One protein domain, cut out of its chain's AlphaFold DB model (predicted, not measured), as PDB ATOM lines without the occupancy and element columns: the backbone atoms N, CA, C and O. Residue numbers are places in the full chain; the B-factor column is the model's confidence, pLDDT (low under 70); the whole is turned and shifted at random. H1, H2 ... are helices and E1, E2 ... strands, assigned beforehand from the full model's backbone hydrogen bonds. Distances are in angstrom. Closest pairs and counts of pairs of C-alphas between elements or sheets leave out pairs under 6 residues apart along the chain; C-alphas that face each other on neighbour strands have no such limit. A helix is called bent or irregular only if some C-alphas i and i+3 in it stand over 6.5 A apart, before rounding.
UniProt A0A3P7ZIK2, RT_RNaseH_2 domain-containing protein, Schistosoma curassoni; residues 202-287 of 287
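AT A GLANCE: This is residues 202 to 287 of the 287 residues of the protein "RT_RNaseH_2 domain-containing protein" of Schistosoma curassoni (UniProt A0A3P7ZIK2). A small hairpin, E1 and E2, has H2 packed on it, H1 at the side of E2, and H3 side by side with H2; H4 begins beside H1 and runs outward from this body, and H5 folds back on H4 as a loose V, which makes one end of the long axis. The link from H2 to H3, around Asn 227, makes the other end. The printed part has 86 residues with five named helices and two named strands, in the order H1 H2 H3 E1 E2 H4 H5; the sheet, E1 - E2, is antiparallel, and the class is mostly helix. The whole is elongated, spanning 45 by 25 by 22 A, and only just compact, close to loose, with a radius of gyration of the C-alphas of 14.3 A.

HOW THE PARTS SIT: Start with H1, residues 202 to 210, and H2, residues 212 to 222: they touch only at the corner, and only just, with 3 pairs of C-alphas within 8 A, the closest being Glu 209 and Arg 215 at 5.9 A; their lines are about perpendicular, at 87 degrees. H2 touches H3, residues 232 to 239, the same way at a shallow tilt of 21 degrees; their closest C-alphas, of Thr 213 and Met 234, are 7.0 A apart. Next come E1, residues 244 to 247, and E2, residues 250 to 253, an antiparallel hairpin at 146 degrees, with N 245 and O 252 at 3.0 A and N 252 and O 245 at 2.8 A, both within hydrogen-bond range. The closest C-alphas of H2 and E1, those of Ser 218 and Met 246, are 7.0 A apart; those of H1 and E2, Lys 205 and Cys 250, are 5.6 A apart. Residues 252 to 253 of E2 also pair, antiparallel, with residues 256 to 257. H1 and H4, residues 261 to 271, only just touch, with 3 pairs of C-alphas within 8 A, the closest being Ala 207 and Thr 262 at 7.0 A; they run opposite ways at a shallow tilt of 29 degrees. H4 and H5, residues 277 to 286, only just touch, also with 3 such pairs, the closest being Phe 271 and Met 281 at 6.2 A; they run opposite ways at a steep tilt of 50 degrees. H5 is apart from H1, H2, H3, E1 and E2. Every O i to N i+4 pair is within hydrogen-bond range in H1, H2 and H5, against 3 of 4 in H3 and 5 of 7 in H4.

IN THESE COORDINATES: Find C-alpha 202 at (30.919, -6.034, -6.689), where H1 begins, 12.3 A long. H2 follows, 15.7 A, then H3, 11.5 A. E1 begins at C-alpha 244, (11.293, -7.350, -3.555), and is 10.0 A long; E2 is 10.1 A. H4, 15.9 A, is irregular: C-alphas 262 and 265 are 7.1 A apart. H5, 14.3 A, ends at C-alpha 286, (15.994, -22.506, -4.371).

THE WHOLE: The C-alphas farthest apart, of Asn 227 and Gly 274, are 45.9 A apart. The printed part has no cut and no long link. Mean pLDDT of the printed part is 87.1; look at residue 287, the chain's last, for the one value under 70.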
ATOM      1  N   LYS A 202      30.626  -7.116  -5.741       91.31
ATOM      2  CA  LYS A 202      30.919  -6.034  -6.689       91.31
ATOM      3  C   LYS A 202      30.435  -6.379  -8.101       91.31
ATOM      4  O   LYS A 202      29.773  -5.551  -8.719       91.31
ATOM      5  N   ASP A 203      30.697  -7.607  -8.558       91.56
ATOM      6  CA  ASP A 203      30.243  -8.083  -9.873       91.56
ATOM      7  C   ASP A 203      28.710  -8.064  -9.963       91.56
ATOM      8  O   ASP A 203      28.146  -7.630 -10.965       91.56
ATOM      9  N   MET A 204      28.026  -8.504  -8.899       92.19
ATOM     10  CA  MET A 204      26.561  -8.492  -8.828       92.19
ATOM     11  C   MET A 204      25.991  -7.080  -8.906       92.19
ATOM     12  O   MET A 204      25.027  -6.859  -9.640       92.19
ATOM     13  N   LYS A 205      26.583  -6.131  -8.177       93.25
ATOM     14  CA  LYS A 205      26.168  -4.729  -8.191       93.25
ATOM     15  C   LYS A 205      26.309  -4.123  -9.585       93.25
ATOM     16  O   LYS A 205      25.327  -3.643 -10.143       93.25
ATOM     17  N   GLU A 206      27.495  -4.231 -10.179       94.44
ATOM     18  CA  GLU A 206      27.782  -3.687 -11.510       94.44
ATOM     19  C   GLU A 206      26.891  -4.325 -12.589       94.44
ATOM     20  O   GLU A 206      26.336  -3.638 -13.447       94.44
ATOM     21  N   ALA A 207      26.679  -5.641 -12.530       93.88
ATOM     22  CA  ALA A 207      25.790  -6.327 -13.461       93.88
ATOM     23  C   ALA A 207      24.310  -5.959 -13.253       93.88
ATOM     24  O   ALA A 207      23.563  -5.918 -14.228       93.88
ATOM     25  N   THR A 208      23.880  -5.676 -12.018       93.38
ATOM     26  CA  THR A 208      22.516  -5.206 -11.719       93.38
ATOM     27  C   THR A 208      22.295  -3.802 -12.272       93.38
ATOM     28  O   THR A 208      21.280  -3.552 -12.916       93.38
ATOM     29  N   GLU A 209      23.266  -2.905 -12.088       92.12
ATOM     30  CA  GLU A 209      23.219  -1.533 -12.604       92.12
ATOM     31  C   GLU A 209      23.224  -1.503 -14.138       92.12
ATOM     32  O   GLU A 209      22.551  -0.665 -14.743       92.12
ATOM     33  N   ASN A 210      23.921  -2.442 -14.785       93.44
ATOM     34  CA  ASN A 210      23.990  -2.569 -16.242       93.44
ATOM     35  C   ASN A 210      22.818  -3.347 -16.874       93.44
ATOM     36  O   ASN A 210      22.585  -3.219 -18.078       93.44
ATOM     37  N   ASP A 211      22.053  -4.124 -16.102       93.75
ATOM     38  CA  ASP A 211      20.882  -4.846 -16.606       93.75
ATOM     39  C   ASP A 211      19.693  -3.888 -16.756       93.75
ATOM     40  O   ASP A 211      19.161  -3.350 -15.785       93.75
ATOM     41  N   LYS A 212      19.246  -3.696 -18.003       92.38
ATOM     42  CA  LYS A 212      18.139  -2.788 -18.332       92.38
ATOM     43  C   LYS A 212      16.869  -3.093 -17.531       92.38
ATOM     44  O   LYS A 212      16.211  -2.174 -17.064       92.38
ATOM     45  N   THR A 213      16.527  -4.374 -17.380       92.00
ATOM     46  CA  THR A 213      15.286  -4.778 -16.703       92.00
ATOM     47  C   THR A 213      15.411  -4.538 -15.207       92.00
ATOM     48  O   THR A 213      14.505  -3.983 -14.599       92.00
ATOM     49  N   LEU A 214      16.542  -4.917 -14.606       92.69
ATOM     50  CA  LEU A 214      16.751  -4.710 -13.173       92.69
ATOM     51  C   LEU A 214      16.854  -3.226 -12.820       92.69
ATOM     52  O   LEU A 214      16.325  -2.830 -11.793       92.69
ATOM     53  N   ARG A 215      17.433  -2.388 -13.685       92.19
ATOM     54  CA  ARG A 215      17.439  -0.934 -13.488       92.19
ATOM     55  C   ARG A 215      16.021  -0.362 -13.413       92.19
ATOM     56  O   ARG A 215      15.709   0.349 -12.466       92.19
ATOM     57  N   GLU A 216      15.144  -0.752 -14.340       91.31
ATOM     58  CA  GLU A 216      13.731  -0.349 -14.306       91.31
ATOM     59  C   GLU A 216      13.022  -0.852 -13.034       91.31
ATOM     60  O   GLU A 216      12.230  -0.128 -12.433       91.31
ATOM     61  N   VAL A 217      13.314  -2.079 -12.578       91.62
ATOM     62  CA  VAL A 217      12.775  -2.592 -11.305       91.62
ATOM     63  C   VAL A 217      13.291  -1.776 -10.117       91.62
ATOM     64  O   VAL A 217      12.498  -1.434  -9.243       91.62
ATOM     65  N   SER A 218      14.581  -1.438 -10.080       91.44
ATOM     66  CA  SER A 218      15.175  -0.596  -9.036       91.44
ATOM     67  C   SER A 218      14.502   0.774  -8.968       91.44
ATOM     68  O   SER A 218      14.145   1.217  -7.875       91.44
ATOM     69  N   ASP A 219      14.237   1.401 -10.114       90.81
ATOM     70  CA  ASP A 219      13.532   2.684 -10.178       90.81
ATOM     71  C   ASP A 219      12.110   2.575  -9.600       90.81
ATOM     72  O   ASP A 219      11.682   3.430  -8.818       90.81
ATOM     73  N   TYR A 220      11.383   1.495  -9.910       90.62
ATOM     74  CA  TYR A 220      10.048   1.249  -9.347       90.62
ATOM     75  C   TYR A 220      10.051   0.932  -7.849       90.62
ATOM     76  O   TYR A 220       9.068   1.242  -7.172       90.62
ATOM     77  N   LEU A 221      11.123   0.329  -7.328       88.88
ATOM     78  CA  LEU A 221      11.285   0.062  -5.896       88.88
ATOM     79  C   LEU A 221      11.609   1.330  -5.099       88.88
ATOM     80  O   LEU A 221      11.160   1.453  -3.963       88.88
ATOM     81  N   LEU A 222      12.361   2.268  -5.682       85.44
ATOM     82  CA  LEU A 222      12.670   3.559  -5.055       85.44
ATOM     83  C   LEU A 222      11.502   4.548  -5.132       85.44
ATOM     84  O   LEU A 222      11.356   5.408  -4.267       85.44
ATOM     85  N   THR A 223      10.684   4.441  -6.177       86.56
ATOM     86  CA  THR A 223       9.523   5.308  -6.393       86.56
ATOM     87  C   THR A 223       8.226   4.564  -6.058       86.56
ATOM     88  O   THR A 223       7.957   4.257  -4.898       86.56
ATOM     89  N   LYS A 224       7.391   4.292  -7.064       86.12
ATOM     90  CA  LYS A 224       6.206   3.441  -6.991       86.12
ATOM     91  C   LYS A 224       6.023   2.736  -8.325       86.12
ATOM     92  O   LYS A 224       6.202   3.332  -9.384       86.12
ATOM     93  N   TRP A 225       5.568   1.490  -8.272       87.75
ATOM     94  CA  TRP A 225       5.147   0.756  -9.460       87.75
ATOM     95  C   TRP A 225       4.031   1.502 -10.197       87.75
ATOM     96  O   TRP A 225       3.051   1.930  -9.587       87.75
ATOM     97  N   SER A 226       4.172   1.649 -11.516       83.06
ATOM     98  CA  SER A 226       3.133   2.283 -12.332       83.06
ATOM     99  C   SER A 226       1.878   1.405 -12.437       83.06
ATOM    100  O   SER A 226       1.972   0.180 -12.409       83.06
ATOM    101  N   ASN A 227       0.714   2.022 -12.663       77.94
ATOM    102  CA  ASN A 227      -0.542   1.312 -12.956       77.94
ATOM    103  C   ASN A 227      -0.606   0.746 -14.391       77.94
ATOM    104  O   ASN A 227      -1.662   0.312 -14.852       77.94
ATOM    105  N   SER A 228       0.511   0.770 -15.119       79.06
ATOM    106  CA  SER A 228       0.597   0.293 -16.498       79.06
ATOM    107  C   SER A 228       0.563  -1.233 -16.563       79.06
ATOM    108  O   SER A 228       0.991  -1.940 -15.649       79.06
ATOM    109  N   ARG A 229       0.096  -1.773 -17.691       82.12
ATOM    110  CA  ARG A 229       0.102  -3.219 -17.924       82.12
ATOM    111  C   ARG A 229       1.511  -3.692 -18.291       82.12
ATOM    112  O   ARG A 229       1.946  -3.521 -19.426       82.12
ATOM    113  N   PHE A 230       2.205  -4.320 -17.345       86.88
ATOM    114  CA  PHE A 230       3.520  -4.924 -17.578       86.88
ATOM    115  C   PHE A 230       3.427  -6.215 -18.411       86.88
ATOM    116  O   PHE A 230       2.474  -6.990 -18.280       86.88
ATOM    117  N   GLN A 231       4.440  -6.472 -19.242       85.69
ATOM    118  CA  GLN A 231       4.578  -7.688 -20.056       85.69
ATOM    119  C   GLN A 231       5.972  -8.312 -19.886       85.69
ATOM    120  O   GLN A 231       6.882  -7.694 -19.334       85.69
ATOM    121  N   GLY A 232       6.133  -9.556 -20.347       86.75
ATOM    122  CA  GLY A 232       7.420 -10.256 -20.340       86.75
ATOM    123  C   GLY A 232       7.998 -10.455 -18.936       86.75
ATOM    124  O   GLY A 232       7.293 -10.848 -18.006       86.75
ATOM    125  N   GLU A 233       9.294 -10.195 -18.783       85.81
ATOM    126  CA  GLU A 233      10.003 -10.369 -17.510       85.81
ATOM    127  C   GLU A 233       9.565  -9.370 -16.437       85.81
ATOM    128  O   GLU A 233       9.446  -9.750 -15.273       85.81
ATOM    129  N   MET A 234       9.216  -8.135 -16.817       88.62
ATOM    130  CA  MET A 234       8.742  -7.118 -15.868       88.62
ATOM    131  C   MET A 234       7.459  -7.529 -15.151       88.62
ATOM    132  O   MET A 234       7.282  -7.229 -13.972       88.62
ATOM    133  N   LEU A 235       6.591  -8.300 -15.813       89.81
ATOM    134  CA  LEU A 235       5.392  -8.844 -15.177       89.81
ATOM    135  C   LEU A 235       5.731  -9.797 -14.018       89.81
ATOM    136  O   LEU A 235       4.986  -9.861 -13.039       89.81
ATOM    137  N   GLN A 236       6.841 -10.536 -14.105       89.94
ATOM    138  CA  GLN A 236       7.257 -11.460 -13.047       89.94
ATOM    139  C   GLN A 236       7.719 -10.706 -11.798       89.94
ATOM    140  O   GLN A 236       7.358 -11.102 -10.688       89.94
ATOM    141  N   TYR A 237       8.453  -9.605 -11.980       91.56
ATOM    142  CA  TYR A 237       8.863  -8.733 -10.882       91.56
ATOM    143  C   TYR A 237       7.665  -7.994 -10.279       91.56
ATOM    144  O   TYR A 237       7.483  -8.031  -9.067       91.56
ATOM    145  N   PHE A 238       6.768  -7.444 -11.107       90.25
ATOM    146  CA  PHE A 238       5.562  -6.758 -10.630       90.25
ATOM    147  C   PHE A 238       4.647  -7.663  -9.788       90.25
ATOM    148  O   PHE A 238       4.115  -7.243  -8.759       90.25
ATOM    149  N   ARG A 239       4.470  -8.931 -10.186       89.69
ATOM    150  CA  ARG A 239       3.682  -9.916  -9.417       89.69
ATOM    151  C   ARG A 239       4.283 -10.236  -8.048       89.69
ATOM    152  O   ARG A 239       3.557 -10.692  -7.175       89.69
ATOM    153  N   ARG A 240       5.588 -10.024  -7.879       89.69
ATOM    154  CA  ARG A 240       6.351 -10.315  -6.656       89.69
ATOM    155  C   ARG A 240       6.803  -9.052  -5.927       89.69
ATOM    156  O   ARG A 240       7.601  -9.154  -5.003       89.69
ATOM    157  N   ARG A 241       6.311  -7.881  -6.342       89.56
ATOM    158  CA  ARG A 241       6.782  -6.565  -5.891       89.56
ATOM    159  C   ARG A 241       6.802  -6.400  -4.374       89.56
ATOM    160  O   ARG A 241       7.741  -5.816  -3.859       89.56
ATOM    161  N   ASP A 242       5.828  -6.979  -3.676       88.19
ATOM    162  CA  ASP A 242       5.701  -6.877  -2.217       88.19
ATOM    163  C   ASP A 242       6.791  -7.676  -1.471       88.19
ATOM    164  O   ASP A 242       6.975  -7.525  -0.271       88.19
ATOM    165  N   SER A 243       7.523  -8.541  -2.181       89.00
ATOM    166  CA  SER A 243       8.623  -9.363  -1.657       89.00
ATOM    167  C   SER A 243       9.989  -8.982  -2.240       89.00
ATOM    168  O   SER A 243      10.969  -9.700  -2.017       89.00
ATOM    169  N   LEU A 244      10.053  -7.897  -3.018       92.25
ATOM    170  CA  LEU A 244      11.293  -7.350  -3.555       92.25
ATOM    171  C   LEU A 244      11.812  -6.246  -2.639       92.25
ATOM    172  O   LEU A 244      11.055  -5.393  -2.185       92.25
ATOM    173  N   MET A 245      13.118  -6.244  -2.406       90.38
ATOM    174  CA  MET A 245      13.797  -5.201  -1.642       90.38
ATOM    175  C   MET A 245      15.092  -4.810  -2.340       90.38
ATOM    176  O   MET A 245      15.706  -5.627  -3.022       90.38
ATOM    177  N   MET A 246      15.504  -3.561  -2.166       89.31
ATOM    178  CA  MET A 246      16.759  -3.054  -2.705       89.31
ATOM    179  C   MET A 246      17.752  -2.890  -1.551       89.31
ATOM    180  O   MET A 246      17.424  -2.262  -0.544       89.31
ATOM    181  N   VAL A 247      18.937  -3.484  -1.685       88.50
ATOM    182  CA  VAL A 247      20.041  -3.380  -0.722       88.50
ATOM    183  C   VAL A 247      21.322  -3.115  -1.493       88.50
ATOM    184  O   VAL A 247      21.688  -3.908  -2.356       88.50
ATOM    185  N   ASP A 248      22.002  -2.006  -1.193       86.44
ATOM    186  CA  ASP A 248      23.305  -1.653  -1.775       86.44
ATOM    187  C   ASP A 248      23.354  -1.747  -3.318       86.44
ATOM    188  O   ASP A 248      24.277  -2.313  -3.911       86.44
ATOM    189  N   SER A 249      22.334  -1.183  -3.975       88.00
ATOM    190  CA  SER A 249      22.088  -1.222  -5.432       88.00
ATOM    191  C   SER A 249      21.827  -2.616  -6.021       88.00
ATOM    192  O   SER A 249      21.761  -2.771  -7.239       88.00
ATOM    193  N   CYS A 250      21.646  -3.633  -5.182       91.50
ATOM    194  CA  CYS A 250      21.261  -4.976  -5.589       91.50
ATOM    195  C   CYS A 250      19.789  -5.231  -5.263       91.50
ATOM    196  O   CYS A 250      19.271  -4.795  -4.234       91.50
ATOM    197  N   ILE A 251      19.110  -5.989  -6.122       92.50
ATOM    198  CA  ILE A 251      17.724  -6.389  -5.878       92.50
ATOM    199  C   ILE A 251      17.727  -7.742  -5.191       92.50
ATOM    200  O   ILE A 251      18.347  -8.695  -5.664       92.50
ATOM    201  N   MET A 252      16.999  -7.836  -4.090       91.50
ATOM    202  CA  MET A 252      16.782  -9.065  -3.355       91.50
ATOM    203  C   MET A 252      15.321  -9.500  -3.428       91.50
ATOM    204  O   MET A 252      14.403  -8.686  -3.478       91.50
ATOM    205  N   PHE A 253      15.114 -10.811  -3.392       89.88
ATOM    206  CA  PHE A 253      13.821 -11.468  -3.287       89.88
ATOM    207  C   PHE A 253      13.882 -12.468  -2.132       89.88
ATOM    208  O   PHE A 253      14.712 -13.377  -2.153       89.88
ATOM    209  N   CYS A 254      13.030 -12.289  -1.118       84.44
ATOM    210  CA  CYS A 254      12.961 -13.169   0.059       84.44
ATOM    211  C   CYS A 254      14.336 -13.460   0.704       84.44
ATOM    212  O   CYS A 254      14.656 -14.606   1.004       84.44
ATOM    213  N   GLY A 255      15.174 -12.433   0.885       82.06
ATOM    214  CA  GLY A 255      16.493 -12.585   1.515       82.06
ATOM    215  C   GLY A 255      17.616 -13.079   0.590       82.06
ATOM    216  O   GLY A 255      18.743 -13.242   1.048       82.06
ATOM    217  N   ARG A 256      17.356 -13.276  -0.709       86.12
ATOM    218  CA  ARG A 256      18.353 -13.715  -1.700       86.12
ATOM    219  C   ARG A 256      18.552 -12.680  -2.794       86.12
ATOM    220  O   ARG A 256      17.583 -12.098  -3.268       86.12
ATOM    221  N   ILE A 257      19.790 -12.493  -3.244       90.44
ATOM    222  CA  ILE A 257      20.092 -11.600  -4.366       90.44
ATOM    223  C   ILE A 257      19.542 -12.166  -5.683       90.44
ATOM    224  O   ILE A 257      19.654 -13.361  -5.971       90.44
ATOM    225  N   ILE A 258      18.942 -11.305  -6.496       92.00
ATOM    226  CA  ILE A 258      18.510 -11.647  -7.847       92.00
ATOM    227  C   ILE A 258      19.729 -11.596  -8.757       92.00
ATOM    228  O   ILE A 258      20.356 -10.555  -8.906       92.00
ATOM    229  N   VAL A 259      20.052 -12.725  -9.389       92.44
ATOM    230  CA  VAL A 259      21.218 -12.834 -10.272       92.44
ATOM    231  C   VAL A 259      20.909 -12.221 -11.652       92.44
ATOM    232  O   VAL A 259      20.025 -12.745 -12.359       92.44
ATOM    233  N   PRO A 260      21.640 -11.170 -12.078       93.88
ATOM    234  CA  PRO A 260      21.509 -10.573 -13.408       93.88
ATOM    235  C   PRO A 260      21.777 -11.587 -14.514       93.88
ATOM    236  O   PRO A 260      22.560 -12.523 -14.336       93.88
ATOM    237  N   LYS A 261      21.144 -11.414 -15.682       91.06
ATOM    238  CA  LYS A 261      21.202 -12.404 -16.775       91.06
ATOM    239  C   LYS A 261      22.622 -12.787 -17.176       91.06
ATOM    240  O   LYS A 261      22.889 -13.968 -17.391       91.06
ATOM    241  N   THR A 262      23.510 -11.803 -17.231       92.38
ATOM    242  CA  THR A 262      24.919 -11.957 -17.608       92.38
ATOM    243  C   THR A 262      25.693 -12.860 -16.645       92.38
ATOM    244  O   THR A 262      26.568 -13.604 -17.078       92.38
ATOM    245  N   LEU A 263      25.333 -12.872 -15.358       91.69
ATOM    246  CA  LEU A 263      26.019 -13.655 -14.327       91.69
ATOM    247  C   LEU A 263      25.390 -15.030 -14.071       91.69
ATOM    248  O   LEU A 263      26.022 -15.880 -13.443       91.69
ATOM    249  N   ARG A 264      24.177 -15.298 -14.582       90.69
ATOM    250  CA  ARG A 264      23.461 -16.567 -14.343       90.69
ATOM    251  C   ARG A 264      24.285 -17.789 -14.735       90.69
ATOM    252  O   ARG A 264      24.317 -18.749 -13.974       90.69
ATOM    253  N   TYR A 265      24.963 -17.754 -15.882       88.56
ATOM    254  CA  TYR A 265      25.793 -18.876 -16.331       88.56
ATOM    255  C   TYR A 265      26.954 -19.155 -15.364       88.56
ATOM    256  O   TYR A 265      27.168 -20.303 -14.975       88.56
ATOM    257  N   LYS A 266      27.653 -18.106 -14.912       87.62
ATOM    258  CA  LYS A 266      28.786 -18.230 -13.984       87.62
ATOM    259  C   LYS A 266      28.341 -18.759 -12.616       87.62
ATOM    260  O   LYS A 266      28.946 -19.695 -12.099       87.62
ATOM    261  N   VAL A 267      27.233 -18.242 -12.080       88.38
ATOM    262  CA  VAL A 267      26.642 -18.727 -10.818       88.38
ATOM    263  C   VAL A 267      26.163 -20.180 -10.940       88.38
ATOM    264  O   VAL A 267      26.413 -20.992 -10.053       88.38
ATOM    265  N   LEU A 268      25.523 -20.554 -12.054       86.88
ATOM    266  CA  LEU A 268      25.111 -21.940 -12.298       86.88
ATOM    267  C   LEU A 268      26.313 -22.888 -12.354       86.88
ATOM    268  O   LEU A 268      26.276 -23.954 -11.744       86.88
ATOM    269  N   ARG A 269      27.397 -22.493 -13.028       84.00
ATOM    270  CA  ARG A 269      28.633 -23.284 -13.087       84.00
ATOM    271  C   ARG A 269      29.256 -23.471 -11.699       84.00
ATOM    272  O   ARG A 269      29.753 -24.554 -11.407       84.00
ATOM    273  N   GLN A 270      29.154 -22.472 -10.820       82.62
ATOM    274  CA  GLN A 270      29.568 -22.597  -9.418       82.62
ATOM    275  C   GLN A 270      28.701 -23.596  -8.645       82.62
ATOM    276  O   GLN A 270      29.246 -24.419  -7.916       82.62
ATOM    277  N   PHE A 271      27.384 -23.635  -8.863       82.31
ATOM    278  CA  PHE A 271      26.532 -24.686  -8.283       82.31
ATOM    279  C   PHE A 271      26.798 -26.086  -8.855       82.31
ATOM    280  O   PHE A 271      26.525 -27.081  -8.185       82.31
ATOM    281  N   HIS A 272      27.328 -26.182 -10.077       79.56
ATOM    282  CA  HIS A 272      27.778 -27.446 -10.667       79.56
ATOM    283  C   HIS A 272      29.133 -27.913 -10.114       79.56
ATOM    284  O   HIS A 272      29.519 -29.057 -10.377       79.56
ATOM    285  N   SER A 273      29.863 -27.070  -9.373       72.31
ATOM    286  CA  SER A 273      31.139 -27.470  -8.781       72.31
ATOM    287  C   SER A 273      30.930 -28.656  -7.828       72.31
ATOM    288  O   SER A 273      30.021 -28.664  -7.002       72.31
ATOM    289  N   GLY A 274      31.717 -29.719  -8.016       71.31
ATOM    290  CA  GLY A 274      31.581 -30.969  -7.258       71.31
ATOM    291  C   GLY A 274      30.488 -31.935  -7.740       71.31
ATOM    292  O   GLY A 274      30.280 -32.956  -7.095       71.31
ATOM    293  N   HIS A 275      29.802 -31.653  -8.858       78.38
ATOM    294  CA  HIS A 275      28.765 -32.515  -9.456       78.38
ATOM    295  C   HIS A 275      27.698 -33.050  -8.470       78.38
ATOM    296  O   HIS A 275      27.383 -34.241  -8.493       78.38
ATOM    297  N   PRO A 276      27.070 -32.200  -7.637       80.31
ATOM    298  CA  PRO A 276      26.230 -32.644  -6.516       80.31
ATOM    299  C   PRO A 276      24.871 -33.259  -6.925       80.31
ATOM    300  O   PRO A 276      24.047 -33.593  -6.075       80.31
ATOM    301  N   GLY A 277      24.611 -33.424  -8.225       83.38
ATOM    302  CA  GLY A 277      23.360 -33.957  -8.759       83.38
ATOM    303  C   GLY A 277      22.205 -32.946  -8.753       83.38
ATOM    304  O   GLY A 277      22.225 -31.917  -8.078       83.38
ATOM    305  N   ILE A 278      21.159 -33.244  -9.531       85.25
ATOM    306  CA  ILE A 278      20.082 -32.291  -9.852       85.25
ATOM    307  C   ILE A 278      19.269 -31.825  -8.632       85.25
ATOM    308  O   ILE A 278      18.844 -30.670  -8.582       85.25
ATOM    309  N   ASN A 279      19.041 -32.703  -7.653       84.12
ATOM    310  CA  ASN A 279      18.220 -32.384  -6.482       84.12
ATOM    311  C   ASN A 279      18.954 -31.443  -5.525       84.12
ATOM    312  O   ASN A 279      18.376 -30.442  -5.106       84.12
ATOM    313  N   MET A 280      20.236 -31.706  -5.257       81.56
ATOM    314  CA  MET A 280      21.071 -30.850  -4.410       81.56
ATOM    315  C   MET A 280      21.297 -29.483  -5.057       81.56
ATOM    316  O   MET A 280      21.166 -28.448  -4.413       81.56
ATOM    317  N   MET A 281      21.535 -29.466  -6.365       84.12
ATOM    318  CA  MET A 281      21.608 -28.241  -7.151       84.12
ATOM    319  C   MET A 281      20.342 -27.383  -7.053       84.12
ATOM    320  O   MET A 281      20.420 -26.174  -6.833       84.12
ATOM    321  N   LYS A 282      19.164 -27.999  -7.223       82.88
ATOM    322  CA  LYS A 282      17.882 -27.302  -7.078       82.88
ATOM    323  C   LYS A 282      17.678 -26.813  -5.653       82.88
ATOM    324  O   LYS A 282      17.130 -25.729  -5.508       82.88
ATOM    325  N   ALA A 283      18.098 -27.577  -4.644       81.06
ATOM    326  CA  ALA A 283      18.061 -27.139  -3.256       81.06
ATOM    327  C   ALA A 283      18.903 -25.869  -3.091       81.06
ATOM    328  O   ALA A 283      18.322 -24.826  -2.849       81.06
ATOM    329  N   LEU A 284      20.203 -25.897  -3.403       78.88
ATOM    330  CA  LEU A 284      21.098 -24.731  -3.303       78.88
ATOM    331  C   LEU A 284      20.560 -23.491  -4.047       78.88
ATOM    332  O   LEU A 284      20.538 -22.375  -3.515       78.88
ATOM    333  N   ALA A 285      20.051 -23.690  -5.267       78.25
ATOM    334  CA  ALA A 285      19.498 -22.613  -6.084       78.25
ATOM    335  C   ALA A 285      18.139 -22.079  -5.585       78.25
ATOM    336  O   ALA A 285      17.804 -20.934  -5.887       78.25
ATOM    337  N   ARG A 286      17.351 -22.868  -4.837       74.06
ATOM    338  CA  ARG A 286      15.994 -22.506  -4.371       74.06
ATOM    339  C   ARG A 286      15.875 -22.219  -2.864       74.06
ATOM    340  O   ARG A 286      14.838 -21.680  -2.499       74.06
ATOM    341  N   SER A 287      16.848 -22.610  -2.030       54.53
ATOM    342  CA  SER A 287      16.752 -22.674  -0.555       54.53
ATOM    343  C   SER A 287      17.163 -21.404   0.192       54.53
ATOM    344  O   SER A 287      16.432 -20.406   0.174       54.53
TER     345      SER A 287